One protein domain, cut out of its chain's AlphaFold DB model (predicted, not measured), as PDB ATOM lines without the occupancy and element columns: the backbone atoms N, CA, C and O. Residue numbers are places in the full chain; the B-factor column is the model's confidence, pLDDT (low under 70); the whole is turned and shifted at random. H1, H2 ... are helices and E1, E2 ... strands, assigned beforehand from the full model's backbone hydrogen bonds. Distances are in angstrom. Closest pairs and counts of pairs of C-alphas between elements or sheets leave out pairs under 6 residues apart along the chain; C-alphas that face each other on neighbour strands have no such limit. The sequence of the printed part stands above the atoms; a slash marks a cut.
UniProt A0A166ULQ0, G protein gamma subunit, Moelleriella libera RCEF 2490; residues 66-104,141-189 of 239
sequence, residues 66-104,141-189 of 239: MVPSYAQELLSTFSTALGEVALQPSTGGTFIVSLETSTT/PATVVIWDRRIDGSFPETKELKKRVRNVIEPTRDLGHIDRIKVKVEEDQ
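This is residues 66 to 104 and 141 to 189 of the 239 residues of the protein "G protein gamma subunit" of Moelleriella libera RCEF 2490 (UniProt A0A166ULQ0). Helix H2 lies near the middle, packed on helix H1 and a ribbon of antiparallel strands E1 and E2; residues 182 to 189, with H4, stick out. The 88 printed residues include four named helices and two strands, ordered H1, E1, E2, H2, H3, H4, class mixed. The whole is only just loose, close to compact: radius of gyration of the C-alphas 14.5 A, spans 44 by 34 by 21 A.

Find C-alpha 66 at (135.081, 148.361, 212.810), where H1, 66 to 77, begins. Next come E1, 96 to 101; E2, 142 to 148, 16.9 A long; H2, 158 to 169, 16.4 A; H3, 177 to 180; and H4, 184 to 189, ending at (128.204, 158.053, 244.081).

See H2 touch H1 with residues 158 to 162 alone, closest C-alphas Leu 74 and Lys 162, 6.9 A, at a steep 50 degrees. C-alphas Ile 146 of E2 and Arg 164 are 6.4 A apart. Between strands, N 99 and O 144 are 2.8 A apart. H4 has 0 of 2 O i to N i+4 pairs within hydrogen-bond range and 1 of 3 i+3 pairs.

Residues 105 to 140 are cut out, a 9.7 A gap between C-alphas; pLDDT is under 70 at residues 180 to 189, among others.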
ATOM      1  N   MET A  66     134.335 148.315 211.578       57.34
ATOM      2  CA  MET A  66     135.081 148.361 212.810       57.34
ATOM      3  C   MET A  66     136.543 147.931 212.608       57.34
ATOM      4  O   MET A  66     137.432 148.638 213.069       57.34
ATOM      5  N   VAL A  67     136.849 146.872 211.853       67.62
ATOM      6  CA  VAL A  67     138.223 146.329 211.741       67.62
ATOM      7  C   VAL A  67     139.238 147.334 211.157       67.62
ATOM      8  O   VAL A  67     140.301 147.510 211.761       67.62
ATOM      9  N   PRO A  68     138.936 148.074 210.068       66.38
ATOM     10  CA  PRO A  68     139.822 149.134 209.585       66.38
ATOM     11  C   PRO A  68     139.987 150.287 210.585       66.38
ATOM     12  O   PRO A  68     141.063 150.880 210.653       66.38
ATOM     13  N   SER A  69     138.954 150.587 211.384       74.00
ATOM     14  CA  SER A  69     139.024 151.657 212.386       74.00
ATOM     15  C   SER A  69     140.006 151.331 213.519       74.00
ATOM     16  O   SER A  69     140.772 152.210 213.904       74.00
ATOM     17  N   TYR A  70     140.114 150.069 213.965       78.31
ATOM     18  CA  TYR A  70     141.141 149.688 214.952       78.31
ATOM     19  C   TYR A  70     142.549 149.852 214.410       78.31
ATOM     20  O   TYR A  70     143.407 150.371 215.116       78.31
ATOM     21  N   ALA A  71     142.797 149.440 213.164       80.19
ATOM     22  CA  ALA A  71     144.112 149.607 212.554       80.19
ATOM     23  C   ALA A  71     144.497 151.094 212.489       80.19
ATOM     24  O   ALA A  71     145.600 151.464 212.892       80.19
ATOM     25  N   GLN A  72     143.563 151.956 212.071       80.00
ATOM     26  CA  GLN A  72     143.769 153.404 212.046       80.00
ATOM     27  C   GLN A  72     144.046 153.973 213.445       80.00
ATOM     28  O   GLN A  72     144.983 154.748 213.626       80.00
ATOM     29  N   GLU A  73     143.251 153.605 214.447       84.62
ATOM     30  CA  GLU A  73     143.409 154.122 215.806       84.62
ATOM     31  C   GLU A  73     144.695 153.648 216.487       84.62
ATOM     32  O   GLU A  73     145.315 154.414 217.234       84.62
ATOM     33  N   LEU A  74     145.098 152.398 216.245       83.69
ATOM     34  CA  LEU A  74     146.344 151.841 216.761       83.69
ATOM     35  C   LEU A  74     147.547 152.530 216.125       83.69
ATOM     36  O   LEU A  74     148.430 152.974 216.855       83.69
ATOM     37  N   LEU A  75     147.544 152.714 214.803       84.12
ATOM     38  CA  LEU A  75     148.595 153.459 214.108       84.12
ATOM     39  C   LEU A  75     148.625 154.934 214.524       84.12
ATOM     40  O   LEU A  75     149.700 155.499 214.668       84.12
ATOM     41  N   SER A  76     147.472 155.556 214.788       82.50
ATOM     42  CA  SER A  76     147.428 156.935 215.287       82.50
ATOM     43  C   SER A  76     147.982 157.072 216.709       82.50
ATOM     44  O   SER A  76     148.522 158.123 217.041       82.50
ATOM     45  N   THR A  77     147.822 156.055 217.563       83.06
ATOM     46  CA  THR A  77     148.248 156.111 218.975       83.06
ATOM     47  C   THR A  77     149.702 155.665 219.144       83.06
ATOM     48  O   THR A  77     150.462 156.278 219.892       83.06
ATOM     49  N   PHE A  78     150.107 154.616 218.432       84.06
ATOM     50  CA  PHE A  78     151.407 153.955 218.560       84.06
ATOM     51  C   PHE A  78     152.263 154.102 217.293       84.06
ATOM     52  O   PHE A  78     153.057 153.219 216.989       84.06
ATOM     53  N   SER A  79     152.126 155.214 216.564       79.19
ATOM     54  CA  SER A  79     152.817 155.467 215.285       79.19
ATOM     55  C   SER A  79     154.333 155.270 215.330       79.19
ATOM     56  O   SER A  79     154.932 154.886 214.335       79.19
ATOM     57  N   THR A  80     154.962 155.542 216.473       80.38
ATOM     58  CA  THR A  80     156.413 155.422 216.664       80.38
ATOM     59  C   THR A  80     156.855 154.045 217.149       80.38
ATOM     60  O   THR A  80     158.045 153.750 217.106       80.38
ATOM     61  N   ALA A  81     155.923 153.226 217.641       79.44
ATOM     62  CA  ALA A  81     156.213 151.952 218.293       79.44
ATOM     63  C   ALA A  81     155.754 150.739 217.463       79.44
ATOM     64  O   ALA A  81     156.313 149.654 217.593       79.44
ATOM     65  N   LEU A  82     154.755 150.918 216.591       81.75
ATOM     66  CA  LEU A  82     154.304 149.914 215.629       81.75
ATOM     67  C   LEU A  82     154.965 150.157 214.271       81.75
ATOM     68  O   LEU A  82     154.834 151.240 213.708       81.75
ATOM     69  N   GLY A  83     155.635 149.139 213.728       80.00
ATOM     70  CA  GLY A  83     156.200 149.203 212.376       80.00
ATOM     71  C   GLY A  83     155.135 149.045 211.291       80.00
ATOM     72  O   GLY A  83     155.077 149.828 210.347       80.00
ATOM     73  N   GLU A  84     154.259 148.056 211.449       80.06
ATOM     74  CA  GLU A  84     153.191 147.758 210.500       80.06
ATOM     75  C   GLU A  84     151.985 147.121 211.194       80.06
ATOM     76  O   GLU A  84     152.082 146.585 212.299       80.06
ATOM     77  N   VAL A  85     150.829 147.194 210.536       82.06
ATOM     78  CA  VAL A  85     149.606 146.503 210.948       82.06
ATOM     79  C   VAL A  85     149.080 145.744 209.740       82.06
ATOM     80  O   VAL A  85     148.685 146.349 208.743       82.06
ATOM     81  N   ALA A  86     149.063 144.418 209.834       82.44
ATOM     82  CA  ALA A  86     148.546 143.549 208.789       82.44
ATOM     83  C   ALA A  86     147.107 143.119 209.108       82.44
ATOM     84  O   ALA A  86     146.820 142.600 210.185       82.44
ATOM     85  N   LEU A  87     146.194 143.308 208.152       81.88
ATOM     86  CA  LEU A  87     144.827 142.790 208.234       81.88
ATOM     87  C   LEU A  87     144.740 141.483 207.443       81.88
ATOM     88  O   LEU A  87     144.820 141.489 206.215       81.88
ATOM     89  N   GLN A  88     144.565 140.364 208.145       79.50
ATOM     90  CA  GLN A  88     144.420 139.048 207.528       79.50
ATOM     91  C   GLN A  88     142.941 138.636 207.484       79.50
ATOM     92  O   GLN A  88     142.299 138.566 208.536       79.50
ATOM     93  N   PRO A  89     142.368 138.354 206.298       77.25
ATOM     94  CA  PRO A  89     141.005 137.851 206.214       77.25
ATOM     95  C   PRO A  89     140.944 136.430 206.784       77.25
ATOM     96  O   PRO A  89     141.660 135.540 206.332       77.25
ATOM     97  N   SER A  90     140.054 136.211 207.752       74.81
ATOM     98  CA  SER A  90     139.767 134.888 208.311       74.81
ATOM     99  C   SER A  90     138.283 134.555 208.162       74.81
ATOM    100  O   SER A  90     137.427 135.439 208.117       74.81
ATOM    101  N   THR A  91     137.971 133.264 208.083       73.38
ATOM    102  CA  THR A  91     136.594 132.755 208.012       73.38
ATOM    103  C   THR A  91     136.194 132.120 209.346       73.38
ATOM    104  O   THR A  91     137.045 131.725 210.136       73.38
ATOM    105  N   GLY A  92     134.890 132.035 209.633       69.38
ATOM    106  CA  GLY A  92     134.394 131.382 210.856       69.38
ATOM    107  C   GLY A  92     134.221 132.300 212.071       69.38
ATOM    108  O   GLY A  92     134.213 131.823 213.201       69.38
ATOM    109  N   GLY A  93     134.079 133.614 211.862       71.44
ATOM    110  CA  GLY A  93     133.786 134.568 212.939       71.44
ATOM    111  C   GLY A  93     134.931 134.770 213.936       71.44
ATOM    112  O   GLY A  93     134.720 135.377 214.983       71.44
ATOM    113  N   THR A  94     136.132 134.282 213.627       74.38
ATOM    114  CA  THR A  94     137.332 134.474 214.442       74.38
ATOM    115  C   THR A  94     137.820 135.912 214.334       74.38
ATOM    116  O   THR A  94     137.959 136.427 213.225       74.38
ATOM    117  N   PHE A  95     138.130 136.532 215.466       81.44
ATOM    118  CA  PHE A  95     138.809 137.822 215.513       81.44
ATOM    119  C   PHE A  95     139.928 137.720 216.546       81.44
ATOM    120  O   PHE A  95     139.651 137.535 217.731       81.44
ATOM    121  N   ILE A  96     141.169 137.768 216.067       83.88
ATOM    122  CA  ILE A  96     142.374 137.591 216.876       83.88
ATOM    123  C   ILE A  96     143.299 138.769 216.590       83.88
ATOM    124  O   ILE A  96     143.563 139.077 215.428       83.88
ATOM    125  N   VAL A  97     143.794 139.411 217.645       86.12
ATOM    126  CA  VAL A  97     144.827 140.447 217.557       86.12
ATOM    127  C   VAL A  97     146.096 139.892 218.179       86.12
ATOM    128  O   VAL A  97     146.097 139.529 219.356       86.12
ATOM    129  N   SER A  98     147.168 139.841 217.394       86.88
ATOM    130  CA  SER A  98     148.482 139.366 217.830       86.88
ATOM    131  C   SER A  98     149.544 140.415 217.517       86.88
ATOM    132  O   SER A  98     149.441 141.103 216.502       86.88
ATOM    133  N   LEU A  99     150.551 140.539 218.377       86.38
ATOM    134  CA  LEU A  99     151.760 141.314 218.102       86.38
ATOM    135  C   LEU A  99     152.913 140.374 217.799       86.38
ATOM    136  O   LEU A  99     153.104 139.383 218.498       86.38
ATOM    137  N   GLU A 100     153.705 140.729 216.796       84.44
ATOM    138  CA  GLU A 100     154.962 140.066 216.483       84.44
ATOM    139  C   GLU A 100     156.102 140.997 216.884       84.44
ATOM    140  O   GLU A 100     156.244 142.093 216.346       84.44
ATOM    141  N   THR A 101     156.910 140.584 217.860       79.81
ATOM    142  CA  THR A 101     158.114 141.335 218.222       79.81
ATOM    143  C   THR A 101     159.315 140.696 217.543       79.81
ATOM    144  O   THR A 101     159.657 139.545 217.831       79.81
ATOM    145  N   SER A 102     159.983 141.435 216.658       67.44
ATOM    146  CA  SER A 102     161.297 141.050 216.153       67.44
ATOM    147  C   SER A 102     162.337 141.379 217.224       67.44
ATOM    148  O   SER A 102     162.689 142.533 217.463       67.44
ATOM    149  N   THR A 103     162.831 140.363 217.929       57.38
ATOM    150  CA  THR A 103     163.940 140.546 218.870       57.38
ATOM    151  C   THR A 103     165.213 140.816 218.073       57.38
ATOM    152  O   THR A 103     165.953 139.898 217.718       57.38
ATOM    153  N   THR A 104     165.469 142.084 217.758       52.34
ATOM    154  CA  THR A 104     166.768 142.509 217.239       52.34
ATOM    155  C   THR A 104     167.763 142.370 218.383       52.34
ATOM    156  O   THR A 104     167.789 143.177 219.309       52.34
ATOM    157  N   PRO A 141     160.224 135.097 215.715       67.12
ATOM    158  CA  PRO A 141     159.452 136.230 216.203       67.12
ATOM    159  C   PRO A 141     158.534 135.740 217.322       67.12
ATOM    160  O   PRO A 141     157.801 134.761 217.162       67.12
ATOM    161  N   ALA A 142     158.614 136.384 218.484       77.19
ATOM    162  CA  ALA A 142     157.708 136.074 219.573       77.19
ATOM    163  C   ALA A 142     156.341 136.668 219.214       77.19
ATOM    164  O   ALA A 142     156.163 137.888 219.215       77.19
ATOM    165  N   THR A 143     155.396 135.802 218.852       83.38
ATOM    166  CA  THR A 143     154.004 136.186 218.616       83.38
ATOM    167  C   THR A 143     153.245 136.153 219.941       83.38
ATOM    168  O   THR A 143     153.113 135.100 220.565       83.38
ATOM    169  N   VAL A 144     152.729 137.302 220.373       88.12
ATOM    170  CA  VAL A 144     151.925 137.446 221.594       88.12
ATOM    171  C   VAL A 144     150.482 137.744 221.208       88.12
ATOM    172  O   VAL A 144     150.202 138.753 220.564       88.12
ATOM    173  N   VAL A 145     149.549 136.882 221.619       88.44
ATOM    174  CA  VAL A 145     148.111 137.102 221.413       88.44
ATOM    175  C   VAL A 145     147.597 138.093 222.456       88.44
ATOM    176  O   VAL A 145     147.717 137.864 223.656       88.44
ATOM    177  N   ILE A 146     147.021 139.198 221.990       88.88
ATOM    178  CA  ILE A 146     146.488 140.287 222.822       88.88
ATOM    179  C   ILE A 146     144.986 140.147 223.045       88.88
ATOM    180  O   ILE A 146     144.467 140.508 224.109       88.88
ATOM    181  N   TRP A 147     144.287 139.664 222.021       87.81
ATOM    182  CA  TRP A 147     142.847 139.479 222.050       87.81
ATOM    183  C   TRP A 147     142.447 138.271 221.220       87.81
ATOM    184  O   TRP A 147     142.896 138.136 220.081       87.81
ATOM    185  N   ASP A 148     141.541 137.456 221.752       86.75
ATOM    186  CA  ASP A 148     140.831 136.432 220.991       86.75
ATOM    187  C   ASP A 148     139.337 136.510 221.311       86.75
ATOM    188  O   ASP A 148     138.908 136.276 222.439       86.75
ATOM    189  N   ARG A 149     138.511 136.767 220.291       83.44
ATOM    190  CA  ARG A 149     137.045 136.800 220.409       83.44
ATOM    191  C   ARG A 149     136.453 135.529 221.026       83.44
ATOM    192  O   ARG A 149     135.376 135.597 221.615       83.44
ATOM    193  N   ARG A 150     137.113 134.374 220.889       80.31
ATOM    194  CA  ARG A 150     136.667 133.107 221.490       80.31
ATOM    195  C   ARG A 150     136.884 133.059 223.001       80.31
ATOM    196  O   ARG A 150     136.116 132.382 223.677       80.31
ATOM    197  N   ILE A 151     137.930 133.717 223.495       81.94
ATOM    198  CA  ILE A 151     138.366 133.661 224.896       81.94
ATOM    199  C   ILE A 151     137.825 134.868 225.658       81.94
ATOM    200  O   ILE A 151     137.177 134.707 226.686       81.94
ATOM    201  N   ASP A 152     138.066 136.066 225.132       78.19
ATOM    202  CA  ASP A 152     137.696 137.325 225.772       78.19
ATOM    203  C   ASP A 152     136.198 137.630 225.643       78.19
ATOM    204  O   ASP A 152     135.646 138.375 226.447       78.19
ATOM    205  N   GLY A 153     135.524 137.010 224.666       70.62
ATOM    206  CA  GLY A 153     134.108 137.223 224.400       70.62
ATOM    207  C   GLY A 153     133.832 138.629 223.868       70.62
ATOM    208  O   GLY A 153     134.393 139.627 224.307       70.62
ATOM    209  N   SER A 154     132.925 138.734 222.900       73.00
ATOM    210  CA  SER A 154     132.632 139.996 222.204       73.00
ATOM    211  C   SER A 154     133.856 140.603 221.490       73.00
ATOM    212  O   SER A 154     134.858 139.935 221.227       73.00
ATOM    213  N   PHE A 155     133.705 141.837 221.035       77.81
ATOM    214  CA  PHE A 155     134.665 142.534 220.200       77.81
ATOM    215  C   PHE A 155     135.314 143.650 221.032       77.81
ATOM    216  O   PHE A 155     134.596 144.298 221.796       77.81
ATOM    217  N   PRO A 156     136.641 143.857 220.952       81.81
ATOM    218  CA  PRO A 156     137.333 144.698 221.921       81.81
ATOM    219  C   PRO A 156     136.895 146.160 221.811       81.81
ATOM    220  O   PRO A 156     136.862 146.729 220.719       81.81
ATOM    221  N   GLU A 157     136.620 146.817 222.941       84.44
ATOM    222  CA  GLU A 157     136.481 148.277 222.952       84.44
ATOM    223  C   GLU A 157     137.846 148.904 222.620       84.44
ATOM    224  O   GLU A 157     138.886 148.461 223.116       84.44
ATOM    225  N   THR A 158     137.854 149.981 221.832       82.88
ATOM    226  CA  THR A 158     139.051 150.773 221.492       82.88
ATOM    227  C   THR A 158     139.979 151.008 222.686       82.88
ATOM    228  O   THR A 158     141.201 150.897 222.574       82.88
ATOM    229  N   LYS A 159     139.411 151.345 223.849       86.06
ATOM    230  CA  LYS A 159     140.176 151.668 225.059       86.06
ATOM    231  C   LYS A 159     140.880 150.448 225.637       86.06
ATOM    232  O   LYS A 159     142.022 150.558 226.074       86.06
ATOM    233  N   GLU A 160     140.210 149.301 225.652       86.75
ATOM    234  CA  GLU A 160     140.784 148.064 226.170       86.75
ATOM    235  C   GLU A 160     141.888 147.554 225.248       86.75
ATOM    236  O   GLU A 160     142.976 147.231 225.726       86.75
ATOM    237  N   LEU A 161     141.662 147.598 223.931       87.69
ATOM    238  CA  LEU A 161     142.677 147.206 222.962       87.69
ATOM    239  C   LEU A 161     143.936 148.074 223.085       87.69
ATOM    240  O   LEU A 161     145.035 147.537 223.190       87.69
ATOM    241  N   LYS A 162     143.787 149.406 223.163       87.75
ATOM    242  CA  LYS A 162     144.920 150.331 223.347       87.75
ATOM    243  C   LYS A 162     145.682 150.054 224.643       87.75
ATOM    244  O   LYS A 162     146.909 150.044 224.630       87.75
ATOM    245  N   LYS A 163     144.985 149.769 225.749       87.00
ATOM    246  CA  LYS A 163     145.633 149.407 227.021       87.00
ATOM    247  C   LYS A 163     146.416 148.106 226.922       87.00
ATOM    248  O   LYS A 163     147.557 148.068 227.371       87.00
ATOM    249  N   ARG A 164     145.827 147.050 226.351       88.25
ATOM    250  CA  ARG A 164     146.505 145.753 226.233       88.25
ATOM    251  C   ARG A 164     147.701 145.832 225.282       88.25
ATOM    252  O   ARG A 164     148.764 145.337 225.632       88.25
ATOM    253  N   VAL A 165     147.567 146.534 224.152       87.69
ATOM    254  CA  VAL A 165     148.681 146.820 223.229       87.69
ATOM    255  C   VAL A 165     149.791 147.597 223.935       87.69
ATOM    256  O   VAL A 165     150.946 147.183 223.894       87.69
ATOM    257  N   ARG A 166     149.456 148.665 224.670       87.19
ATOM    258  CA  ARG A 166     150.441 149.416 225.457       87.19
ATOM    259  C   ARG A 166     151.154 148.529 226.472       87.19
ATOM    260  O   ARG A 166     152.372 148.588 226.553       87.19
ATOM    261  N   ASN A 167     150.426 147.732 227.251       87.38
ATOM    262  CA  ASN A 167     151.032 146.906 228.298       87.38
ATOM    263  C   ASN A 167     152.100 145.943 227.743       87.38
ATOM    264  O   ASN A 167     152.988 145.548 228.492       87.38
ATOM    265  N   VAL A 168     152.017 145.584 226.456       86.50
ATOM    266  CA  VAL A 168     152.992 144.724 225.771       86.50
ATOM    267  C   VAL A 168     154.148 145.525 225.158       86.50
ATOM    268  O   VAL A 168     155.283 145.066 225.222       86.50
ATOM    269  N   ILE A 169     153.889 146.703 224.579       83.88
ATOM    270  CA  ILE A 169     154.913 147.480 223.851       83.88
ATOM    271  C   ILE A 169     155.635 148.492 224.759       83.88
ATOM    272  O   ILE A 169     156.859 148.544 224.779       83.88
ATOM    273  N   GLU A 170     154.888 149.295 225.523       81.62
ATOM    274  CA  GLU A 170     155.396 150.418 226.330       81.62
ATOM    275  C   GLU A 170     154.618 150.545 227.658       81.62
ATOM    276  O   GLU A 170     153.795 151.452 227.821       81.62
ATOM    277  N   PRO A 171     154.861 149.673 228.654       83.44
ATOM    278  CA  PRO A 171     154.089 149.662 229.901       83.44
ATOM    279  C   PRO A 171     154.209 150.958 230.721       83.44
ATOM    280  O   PRO A 171     153.342 151.246 231.541       83.44
ATOM    281  N   THR A 172     155.256 151.756 230.500       82.88
ATOM    282  CA  THR A 172     155.498 153.025 231.204       82.88
ATOM    283  C   THR A 172     154.784 154.227 230.582       82.88
ATOM    284  O   THR A 172     154.831 155.316 231.152       82.88
ATOM    285  N   ARG A 173     154.147 154.078 229.413       81.56
ATOM    286  CA  ARG A 173     153.497 155.187 228.707       81.56
ATOM    287  C   ARG A 173     152.076 155.429 229.219       81.56
ATOM    288  O   ARG A 173     151.223 154.551 229.145       81.56
ATOM    289  N   ASP A 174     151.789 156.645 229.674       81.00
ATOM    290  CA  ASP A 174     150.420 157.049 230.017       81.00
ATOM    291  C   ASP A 174     149.601 157.296 228.734       81.00
ATOM    292  O   ASP A 174     150.029 158.040 227.849       81.00
ATOM    293  N   LEU A 175     148.422 156.671 228.615       80.50
ATOM    294  CA  LEU A 175     147.465 156.928 227.528       80.50
ATOM    295  C   LEU A 175     146.454 158.030 227.909       80.50
ATOM    296  O   LEU A 175     145.436 158.220 227.231       80.50
ATOM    297  N   GLY A 176     146.712 158.759 228.999       80.94
ATOM    298  CA  GLY A 176     145.975 159.944 229.422       80.94
ATOM    299  C   GLY A 176     144.539 159.612 229.823       80.94
ATOM    300  O   GLY A 176     144.287 158.897 230.794       80.94
ATOM    301  N   HIS A 177     143.565 160.123 229.062       71.94
ATOM    302  CA  HIS A 177     142.140 159.892 229.323       71.94
ATOM    303  C   HIS A 177     141.772 158.407 229.313       71.94
ATOM    304  O   HIS A 177     140.848 158.008 230.007       71.94
ATOM    305  N   ILE A 178     142.495 157.566 228.574       76.75
ATOM    306  CA  ILE A 178     142.199 156.133 228.503       76.75
ATOM    307  C   ILE A 178     142.460 155.456 229.861       76.75
ATOM    308  O   ILE A 178     141.671 154.603 230.276       76.75
ATOM    309  N   ASP A 179     143.497 155.861 230.597       76.00
ATOM    310  CA  ASP A 179     143.851 155.279 231.899       76.00
ATOM    311  C   ASP A 179     143.077 155.878 233.071       76.00
ATOM    312  O   ASP A 179     142.686 155.144 233.978       76.00
ATOM    313  N   ARG A 180     142.758 157.174 233.014       68.62
ATOM    314  CA  ARG A 180     142.071 157.891 234.104       68.62
ATOM    315  C   ARG A 180     140.574 157.577 234.251       68.62
ATOM    316  O   ARG A 180     140.003 157.874 235.295       68.62
ATOM    317  N   ILE A 181     139.931 156.941 233.264       60.41
ATOM    318  CA  ILE A 181     138.473 156.673 233.265       60.41
ATOM    319  C   ILE A 181     137.999 155.788 234.434       60.41
ATOM    320  O   ILE A 181     136.834 155.867 234.810       60.41
ATOM    321  N   LYS A 182     138.863 154.974 235.056       53.53
ATOM    322  CA  LYS A 182     138.431 154.082 236.149       53.53
ATOM    323  C   LYS A 182     138.293 154.757 237.521       53.53
ATOM    324  O   LYS A 182     137.707 154.147 238.400       53.53
ATOM    325  N   VAL A 183     138.782 155.987 237.709       52.72
ATOM    326  CA  VAL A 183     138.860 156.607 239.050       52.72
ATOM    327  C   VAL A 183     137.606 157.415 239.426       52.72
ATOM    328  O   VAL A 183     137.342 157.610 240.601       52.72
ATOM    329  N   LYS A 184     136.765 157.832 238.468       44.88
ATOM    330  CA  LYS A 184     135.636 158.748 238.750       44.88
ATOM    331  C   LYS A 184     134.283 158.104 239.075       44.88
ATOM    332  O   LYS A 184     133.344 158.822 239.388       44.88
ATOM    333  N   VAL A 185     134.146 156.780 239.002       48.84
ATOM    334  CA  VAL A 185     132.834 156.134 239.228       48.84
ATOM    335  C   VAL A 185     132.517 155.954 240.722       48.84
ATOM    336  O   VAL A 185     131.353 155.775 241.072       48.84
ATOM    337  N   GLU A 186     133.516 156.052 241.605       48.56
ATOM    338  CA  GLU A 186     133.313 155.923 243.056       48.56
ATOM    339  C   GLU A 186     133.049 157.281 243.741       48.56
ATOM    340  O   GLU A 186     132.138 157.365 244.557       48.56
ATOM    341  N   GLU A 187     133.719 158.372 243.344       46.41
ATOM    342  CA  GLU A 187     133.556 159.691 244.000       46.41
ATOM    343  C   GLU A 187     132.212 160.396 243.706       46.41
ATOM    344  O   GLU A 187     131.716 161.151 244.547       46.41
ATOM    345  N   ASP A 188     131.585 160.139 242.552       47.66
ATOM    346  CA  ASP A 188     130.283 160.738 242.199       47.66
ATOM    347  C   ASP A 188     129.089 160.013 242.862       47.66
ATOM    348  O   ASP A 188     127.994 160.573 242.952       47.66
ATOM    349  N   GLN A 189     129.267 158.780 243.365       49.91
ATOM    350  CA  GLN A 189     128.204 158.053 244.081       49.91
ATOM    351  C   GLN A 189     128.063 158.471 245.548       49.91
ATOM    352  O   GLN A 189     126.963 158.375 246.099       49.91
TER     353      GLN A 189